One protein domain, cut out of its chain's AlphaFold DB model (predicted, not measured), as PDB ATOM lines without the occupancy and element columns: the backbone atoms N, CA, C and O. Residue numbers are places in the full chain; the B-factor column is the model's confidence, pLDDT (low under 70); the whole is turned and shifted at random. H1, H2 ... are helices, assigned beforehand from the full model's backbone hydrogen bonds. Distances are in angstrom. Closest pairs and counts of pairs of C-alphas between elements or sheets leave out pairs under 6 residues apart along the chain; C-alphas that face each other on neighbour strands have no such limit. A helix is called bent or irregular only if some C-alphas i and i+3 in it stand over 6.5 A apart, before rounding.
ATOM      1  N   ARG A   2      38.534 -22.693  42.645       89.31
ATOM      2  CA  ARG A   2      37.838 -21.601  41.932       89.31
ATOM      3  C   ARG A   2      38.358 -21.400  40.501       89.31
ATOM      4  O   ARG A   2      37.572 -21.451  39.572       89.31
ATOM      5  N   GLU A   3      39.676 -21.306  40.339       91.00
ATOM      6  CA  GLU A   3      40.334 -21.126  39.033       91.00
ATOM      7  C   GLU A   3      40.018 -22.256  38.040       91.00
ATOM      8  O   GLU A   3      39.648 -21.988  36.905       91.00
ATOM      9  N   ALA A   4      40.084 -23.519  38.481       91.88
ATOM     10  CA  ALA A   4      39.751 -24.672  37.639       91.88
ATOM     11  C   ALA A   4      38.285 -24.634  37.172       91.88
ATOM     12  O   ALA A   4      37.983 -24.988  36.035       91.88
ATOM     13  N   THR A   5      37.375 -24.181  38.037       93.19
ATOM     14  CA  THR A   5      35.961 -24.009  37.686       93.19
ATOM     15  C   THR A   5      35.758 -22.863  36.695       93.19
ATOM     16  O   THR A   5      35.011 -23.026  35.733       93.19
ATOM     17  N   ASP A   6      36.429 -21.727  36.885       95.56
ATOM     18  CA  ASP A   6      36.311 -20.574  35.985       95.56
ATOM     19  C   ASP A   6      36.856 -20.905  34.588       95.56
ATOM     20  O   ASP A   6      36.206 -20.621  33.577       95.56
ATOM     21  N   GLU A   7      37.994 -21.602  34.514       94.94
ATOM     22  CA  GLU A   7      38.546 -22.076  33.244       94.94
ATOM     23  C   GLU A   7      37.614 -23.092  32.566       94.94
ATOM     24  O   GLU A   7      37.403 -23.038  31.349       94.94
ATOM     25  N   ALA A   8      36.997 -23.986  33.344       95.00
ATOM     26  CA  ALA A   8      36.026 -24.942  32.826       95.00
ATOM     27  C   ALA A   8      34.823 -24.243  32.185       95.00
ATOM     28  O   ALA A   8      34.432 -24.580  31.061       95.00
ATOM     29  N   LEU A   9      34.274 -23.233  32.863       96.44
ATOM     30  CA  LEU A   9      33.174 -22.420  32.350       96.44
ATOM     31  C   LEU A   9      33.575 -21.671  31.078       96.44
ATOM     32  O   LEU A   9      32.808 -21.646  30.112       96.44
ATOM     33  N   GLN A  10      34.785 -21.111  31.033       96.69
ATOM     34  CA  GLN A  10      35.285 -20.407  29.855       96.69
ATOM     35  C   GLN A  10      35.433 -21.347  28.650       96.69
ATOM     36  O   GLN A  10      34.995 -21.004  27.546       96.69
ATOM     37  N   ARG A  11      36.004 -22.545  28.839       95.88
ATOM     38  CA  ARG A  11      36.127 -23.549  27.768       95.88
ATOM     39  C   ARG A  11      34.759 -23.987  27.257       95.88
ATOM     40  O   ARG A  11      34.549 -24.023  26.044       95.88
ATOM     41  N   LEU A  12      33.825 -24.260  28.167       95.31
ATOM     42  CA  LEU A  12      32.467 -24.657  27.807       95.31
ATOM     43  C   LEU A  12      31.740 -23.543  27.039       95.31
ATOM     44  O   LEU A  12      31.157 -23.807  25.989       95.31
ATOM     45  N   TYR A  13      31.847 -22.292  27.492       96.75
ATOM     46  CA  TYR A  13      31.283 -21.128  26.804       96.75
ATOM     47  C   TYR A  13      31.767 -21.029  25.350       96.75
ATOM     48  O   TYR A  13      30.960 -20.886  24.426       96.75
ATOM     49  N   TRP A  14      33.080 -21.139  25.124       97.62
ATOM     50  CA  TRP A  14      33.645 -21.060  23.775       97.62
ATOM     51  C   TRP A  14      33.221 -22.224  22.885       97.62
ATOM     52  O   TRP A  14      32.972 -22.015  21.695       97.62
ATOM     53  N   ALA A  15      33.119 -23.426  23.445       96.50
ATOM     54  CA  ALA A  15      32.696 -24.607  22.708       96.50
ATOM     55  C   ALA A  15      31.216 -24.514  22.290       96.50
ATOM     56  O   ALA A  15      30.886 -24.748  21.123       96.50
ATOM     57  N   CYS A  16      30.346 -24.036  23.190       95.25
ATOM     58  CA  CYS A  16      28.948 -23.722  22.887       95.25
ATOM     59  C   CYS A  16      28.837 -22.664  21.786       95.25
ATOM     60  O   CYS A  16      28.108 -22.846  20.812       95.25
ATOM     61  N   ARG A  17      29.615 -21.581  21.888       96.81
ATOM     62  CA  ARG A  17      29.606 -20.497  20.897       96.81
ATOM     63  C   ARG A  17      30.053 -20.953  19.505       96.81
ATOM     64  O   ARG A  17      29.588 -20.405  18.511       96.81
ATOM     65  N   ARG A  18      30.961 -21.927  19.425       97.38
ATOM     66  CA  ARG A  18      31.453 -22.491  18.155       97.38
ATOM     67  C   ARG A  18      30.583 -23.628  17.618       97.38
ATOM     68  O   ARG A  18      30.840 -24.087  16.511       97.38
ATOM     69  N   GLY A  19      29.599 -24.102  18.384       96.06
ATOM     70  CA  GLY A  19      28.810 -25.281  18.028       96.06
ATOM     71  C   GLY A  19      29.638 -26.569  17.970       96.06
ATOM     72  O   GLY A  19      29.237 -27.517  17.303       96.06
ATOM     73  N   SER A  20      30.797 -26.617  18.639       95.62
ATOM     74  CA  SER A  20      31.676 -27.794  18.626       95.62
ATOM     75  C   SER A  20      31.241 -28.888  19.606       95.62
ATOM     76  O   SER A  20      31.826 -29.966  19.606       95.62
ATOM     77  N   GLY A  21      30.243 -28.617  20.452       94.06
ATOM     78  CA  GLY A  21      29.817 -29.518  21.523       94.06
ATOM     79  C   GLY A  21      30.711 -29.428  22.762       94.06
ATOM     80  O   GLY A  21      31.354 -28.405  22.992       94.06
ATOM     81  N   PHE A  22      30.731 -30.480  23.581       93.38
ATOM     82  CA  PHE A  22      31.508 -30.516  24.820       93.38
ATOM     83  C   PHE A  22      33.017 -30.655  24.522       93.38
ATOM     84  O   PHE A  22      33.401 -31.541  23.755       93.38
ATOM     85  N   PRO A  23      33.894 -29.810  25.097       90.88
ATOM     86  CA  PRO A  23      35.327 -29.852  24.821       90.88
ATOM     87  C   PRO A  23      36.022 -30.957  25.634       90.88
ATOM     88  O   PRO A  23      36.762 -30.678  26.568       90.88
ATOM     89  N   GLY A  24      35.773 -32.220  25.281       92.00
ATOM     90  CA  GLY A  24      36.340 -33.393  25.951       92.00
ATOM     91  C   GLY A  24      35.432 -34.623  25.851       92.00
ATOM     92  O   GLY A  24      34.427 -34.591  25.136       92.00
ATOM     93  N   PRO A  25      35.758 -35.717  26.560       93.94
ATOM     94  CA  PRO A  25      34.846 -36.840  26.736       93.94
ATOM     95  C   PRO A  25      33.600 -36.366  27.490       93.94
ATOM     96  O   PRO A  25      33.721 -35.760  28.547       93.94
ATOM     97  N   VAL A  26      32.402 -36.624  26.970       93.12
ATOM     98  CA  VAL A  26      31.172 -36.280  27.697       93.12
ATOM     99  C   VAL A  26      31.110 -37.150  28.962       93.12
ATOM    100  O   VAL A  26      31.229 -38.373  28.838       93.12
ATOM    101  N   PRO A  27      30.987 -36.561  30.166       93.00
ATOM    102  CA  PRO A  27      30.878 -37.339  31.393       93.00
ATOM    103  C   PRO A  27      29.627 -38.222  31.341       93.00
ATOM    104  O   PRO A  27      28.592 -37.812  30.822       93.00
ATOM    105  N   ASP A  28      29.735 -39.444  31.859       93.06
ATOM    106  CA  ASP A  28      28.633 -40.402  31.830       93.06
ATOM    107  C   ASP A  28      27.474 -39.937  32.726       93.06
ATOM    108  O   ASP A  28      27.642 -39.747  33.933       93.06
ATOM    109  N   GLU A  29      26.294 -39.772  32.130       92.88
ATOM    110  CA  GLU A  29      25.058 -39.355  32.805       92.88
ATOM    111  C   GLU A  29      24.190 -40.552  33.233       92.88
ATOM    112  O   GLU A  29      23.118 -40.373  33.815       92.88
ATOM    113  N   SER A  30      24.638 -41.792  32.986       93.31
ATOM    114  CA  SER A  30      23.877 -43.007  33.317       93.31
ATOM    115  C   SER A  30      23.534 -43.132  34.808       93.31
ATOM    116  O   SER A  30      22.523 -43.737  35.167       93.31
ATOM    117  N   ASN A  31      24.345 -42.519  35.678       91.44
ATOM    118  CA  ASN A  31      24.177 -42.517  37.132       91.44
ATOM    119  C   ASN A  31      23.540 -41.220  37.675       91.44
ATOM    120  O   ASN A  31      23.507 -41.019  38.890       91.44
ATOM    121  N   GLY A  32      23.038 -40.344  36.799       94.19
ATOM    122  CA  GLY A  32      22.445 -39.056  37.158       94.19
ATOM    123  C   GLY A  32      23.285 -37.851  36.717       94.19
ATOM    124  O   GLY A  32      24.169 -37.986  35.872       94.19
ATOM    125  N   PRO A  33      23.006 -36.652  37.269       94.94
ATOM    126  CA  PRO A  33      23.692 -35.426  36.877       94.94
ATOM    127  C   PRO A  33      25.213 -35.533  37.072       94.94
ATOM    128  O   PRO A  33      25.655 -35.957  38.148       94.94
ATOM    129  N   PRO A  34      26.030 -35.128  36.082       92.94
ATOM    130  CA  PRO A  34      27.476 -35.252  36.177       92.94
ATOM    131  C   PRO A  34      28.011 -34.378  37.314       92.94
ATOM    132  O   PRO A  34      27.727 -33.182  37.408       92.94
ATOM    133  N   SER A  35      28.813 -34.983  38.191       93.94
ATOM    134  CA  SER A  35      29.488 -34.255  39.266       93.94
ATOM    135  C   SER A  35      30.448 -33.216  38.687       93.94
ATOM    136  O   SER A  35      31.110 -33.463  37.678       93.94
ATOM    137  N   THR A  36      30.614 -32.085  39.374       92.62
ATOM    138  CA  THR A  36      31.602 -31.059  39.007       92.62
ATOM    139  C   THR A  36      33.001 -31.653  38.829       92.62
ATOM    140  O   THR A  36      33.715 -31.263  37.913       92.62
ATOM    141  N   ALA A  37      33.381 -32.641  39.644       92.19
ATOM    142  CA  ALA A  37      34.668 -33.318  39.503       92.19
ATOM    143  C   ALA A  37      34.787 -34.092  38.179       92.19
ATOM    144  O   ALA A  37      35.843 -34.060  37.560       92.19
ATOM    145  N   ALA A  38      33.707 -34.735  37.724       92.88
ATOM    146  CA  ALA A  38      33.677 -35.450  36.449       92.88
ATOM    147  C   ALA A  38      33.769 -34.482  35.260       92.88
ATOM    148  O   ALA A  38      34.470 -34.765  34.296       92.88
ATOM    149  N   ILE A  39      33.126 -33.311  35.358       92.44
ATOM    150  CA  ILE A  39      33.241 -32.246  34.352       92.44
ATOM    151  C   ILE A  39      34.684 -31.734  34.282       92.44
ATOM    152  O   ILE A  39      35.240 -31.606  33.196       92.44
ATOM    153  N   LEU A  40      35.315 -31.465  35.426       93.50
ATOM    154  CA  LEU A  40      36.704 -31.002  35.461       93.50
ATOM    155  C   LEU A  40      37.680 -32.056  34.924       93.50
ATOM    156  O   LEU A  40      38.601 -31.704  34.192       93.50
ATOM    157  N   ASP A  41      37.468 -33.333  35.240       93.31
ATOM    158  CA  ASP A  41      38.289 -34.438  34.729       93.31
ATOM    159  C   ASP A  41      38.144 -34.582  33.206       93.31
ATOM    160  O   ASP A  41      39.138 -34.657  32.486       93.31
ATOM    161  N   ALA A  42      36.913 -34.483  32.700       92.81
ATOM    162  CA  ALA A  42      36.617 -34.497  31.272       92.81
ATOM    163  C   ALA A  42      37.260 -33.330  30.501       92.81
ATOM    164  O   ALA A  42      37.655 -33.479  29.345       92.81
ATOM    165  N   LEU A  43      37.406 -32.172  31.146       92.94
ATOM    166  CA  LEU A  43      38.085 -31.002  30.584       92.94
ATOM    167  C   LEU A  43      39.609 -31.034  30.777       92.94
ATOM    168  O   LEU A  43      40.289 -30.089  30.365       92.94
ATOM    169  N   ALA A  44      40.143 -32.089  31.405       92.44
ATOM    170  CA  ALA A  44      41.528 -32.195  31.855       92.44
ATOM    171  C   ALA A  44      41.968 -31.022  32.761       92.44
ATOM    172  O   ALA A  44      43.136 -30.643  32.785       92.44
ATOM    173  N   LEU A  45      41.029 -30.453  33.523       89.75
ATOM    174  CA  LEU A  45      41.218 -29.343  34.468       89.75
ATOM    175  C   LEU A  45      41.291 -29.846  35.909       89.75
ATOM    176  O   LEU A  45      40.723 -29.266  36.840       89.75
ATOM    177  N   ARG A  46      41.967 -30.979  36.103       85.00
ATOM    178  CA  ARG A  46      42.099 -31.567  37.427       85.00
ATOM    179  C   ARG A  46      42.988 -30.646  38.268       85.00
ATOM    180  O   ARG A  46      44.115 -30.381  37.856       85.00
ATOM    181  N   PRO A  47      42.513 -30.155  39.428       73.38
ATOM    182  CA  PRO A  47      43.324 -29.332  40.312       73.38
ATOM    183  C   PRO A  47      44.506 -30.184  40.776       73.38
ATOM    184  O   PRO A  47      44.355 -31.051  41.639       73.38
ATOM    185  N   SER A  48      45.667 -29.989  40.155       70.44
ATOM    186  CA  SER A  48      46.889 -30.633  40.603       70.44
ATOM    187  C   SER A  48      47.198 -30.073  41.984       70.44
ATOM    188  O   SER A  48      47.509 -28.894  42.145       70.44
ATOM    189  N   ILE A  49      47.063 -30.914  43.008       66.38
ATOM    190  CA  ILE A  49      47.405 -30.559  44.393       66.38
ATOM    191  C   ILE A  49      48.894 -30.171  44.488       66.38
ATOM    192  O   ILE A  49      49.295 -29.436  45.385       66.38
ATOM    193  N   GLU A  50      49.697 -30.612  43.521       63.69
ATOM    194  CA  GLU A  50      51.133 -30.366  43.422       63.69
ATOM    195  C   GLU A  50      51.462 -28.931  42.963       63.69
ATOM    196  O   GLU A  50      52.578 -28.462  43.184       63.69
ATOM    197  N   ASP A  51      50.498 -28.203  42.385       53.06
ATOM    198  CA  ASP A  51      50.732 -26.894  41.750       53.06
ATOM    199  C   ASP A  51      50.459 -25.687  42.671       53.06
ATOM    200  O   ASP A  51      50.802 -24.544  42.364       53.06
ATOM    201  N   VAL A  52      49.945 -25.933  43.882       56.31
ATOM    202  CA  VAL A  52      49.767 -24.896  44.923       56.31
ATOM    203  C   VAL A  52      51.115 -24.301  45.380       56.31
ATOM    204  O   VAL A  52      51.150 -23.238  45.995       56.31
ATOM    205  N   GLY A  53      52.240 -24.942  45.042       55.59
ATOM    206  CA  GLY A  53      53.583 -24.412  45.280       55.59
ATOM    207  C   GLY A  53      54.229 -23.669  44.102       55.59
ATOM    208  O   GLY A  53      55.339 -23.166  44.278       55.59
ATOM    209  N   ARG A  54      53.614 -23.628  42.908       52.94
ATOM    210  CA  ARG A  54      54.277 -23.152  41.671       52.94
ATOM    211  C   ARG A  54      53.503 -22.118  40.850       52.94
ATOM    212  O   ARG A  54      54.062 -21.583  39.892       52.94
TER     213      ARG A  54
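Overview. This is residues 2 to 54 of the 245 residues of an uncharacterized protein of Exophiala aquamarina CBS 119918 (UniProt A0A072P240). One long helix, H1, runs along one side of a flat, rather open model; a short helix, H2, packs on its first half at a steep slant, and a wide loop, residues 19 to 35, swings out from the far end of H1 and comes back to H2. Beyond H2, a tail sticks out free of the rest with residues 49 to 54, of which 49 to 53 make the small helix H3. The printed part has 53 residues with three named helices, in the order H1, H2, H3, and no named strand, and its class is all helix. It is only just loose, close to compact, with a radius of gyration of the C-alphas of 12.2 A, and its C-alphas span 36 by 28 by 15 A.

Arrangement. The longest helix is H1, residues 2 to 18. It touches H2, residues 36 to 42, with its residues 4 to 8 alone, in 4 pairs of C-alphas within 8 A. The closest C-alphas of the two are those of Ala 8 and Leu 40, 6.6 A apart. Their lines stand at a steep tilt of 60 degrees, they run the same way, and their centres are 12.0 A apart. H3, residues 49 to 53, touches no helix: it is apart from H1 and from H2. In H1 and H2 every O i to N i+4 pair is within hydrogen-bond range, while in H3 0 of 1 such pairs and 0 of 2 O i to N i+3 pairs are.

Along the chain. H1 begins at Arg 2, with its C-alpha at (37.838, -21.601, 41.932), and ends at Arg 18, with its C-alpha at (31.453, -22.491, 18.155), a length of 24.6 A from first to last C-alpha. H2 runs from Thr 36 to Ala 42 and measures 9.8 A. H3 runs from Ile 49 to Gly 53, whose C-alpha is at (53.583, -24.412, 45.280). H3 is irregular, but only just: C-alphas 50 and 53 are 6.7 A apart.

Size, cuts and confidence. The two C-alphas farthest apart are those of Ser 30 and Arg 54, at 37.3 A, while those of Arg 2 and Arg 54 are 16.5 A apart. The link from H1 to H2 is long, with 17 residues, and the link from H2 to H3 is short, with 6. The C-alphas of residues 19 to 35 lie 8 to 18 A from the mean of the C-alphas. The printed part has no cut. Its mean pLDDT is 88.8, and residues 49 to 54 are under 70; H3 has a mean of 59.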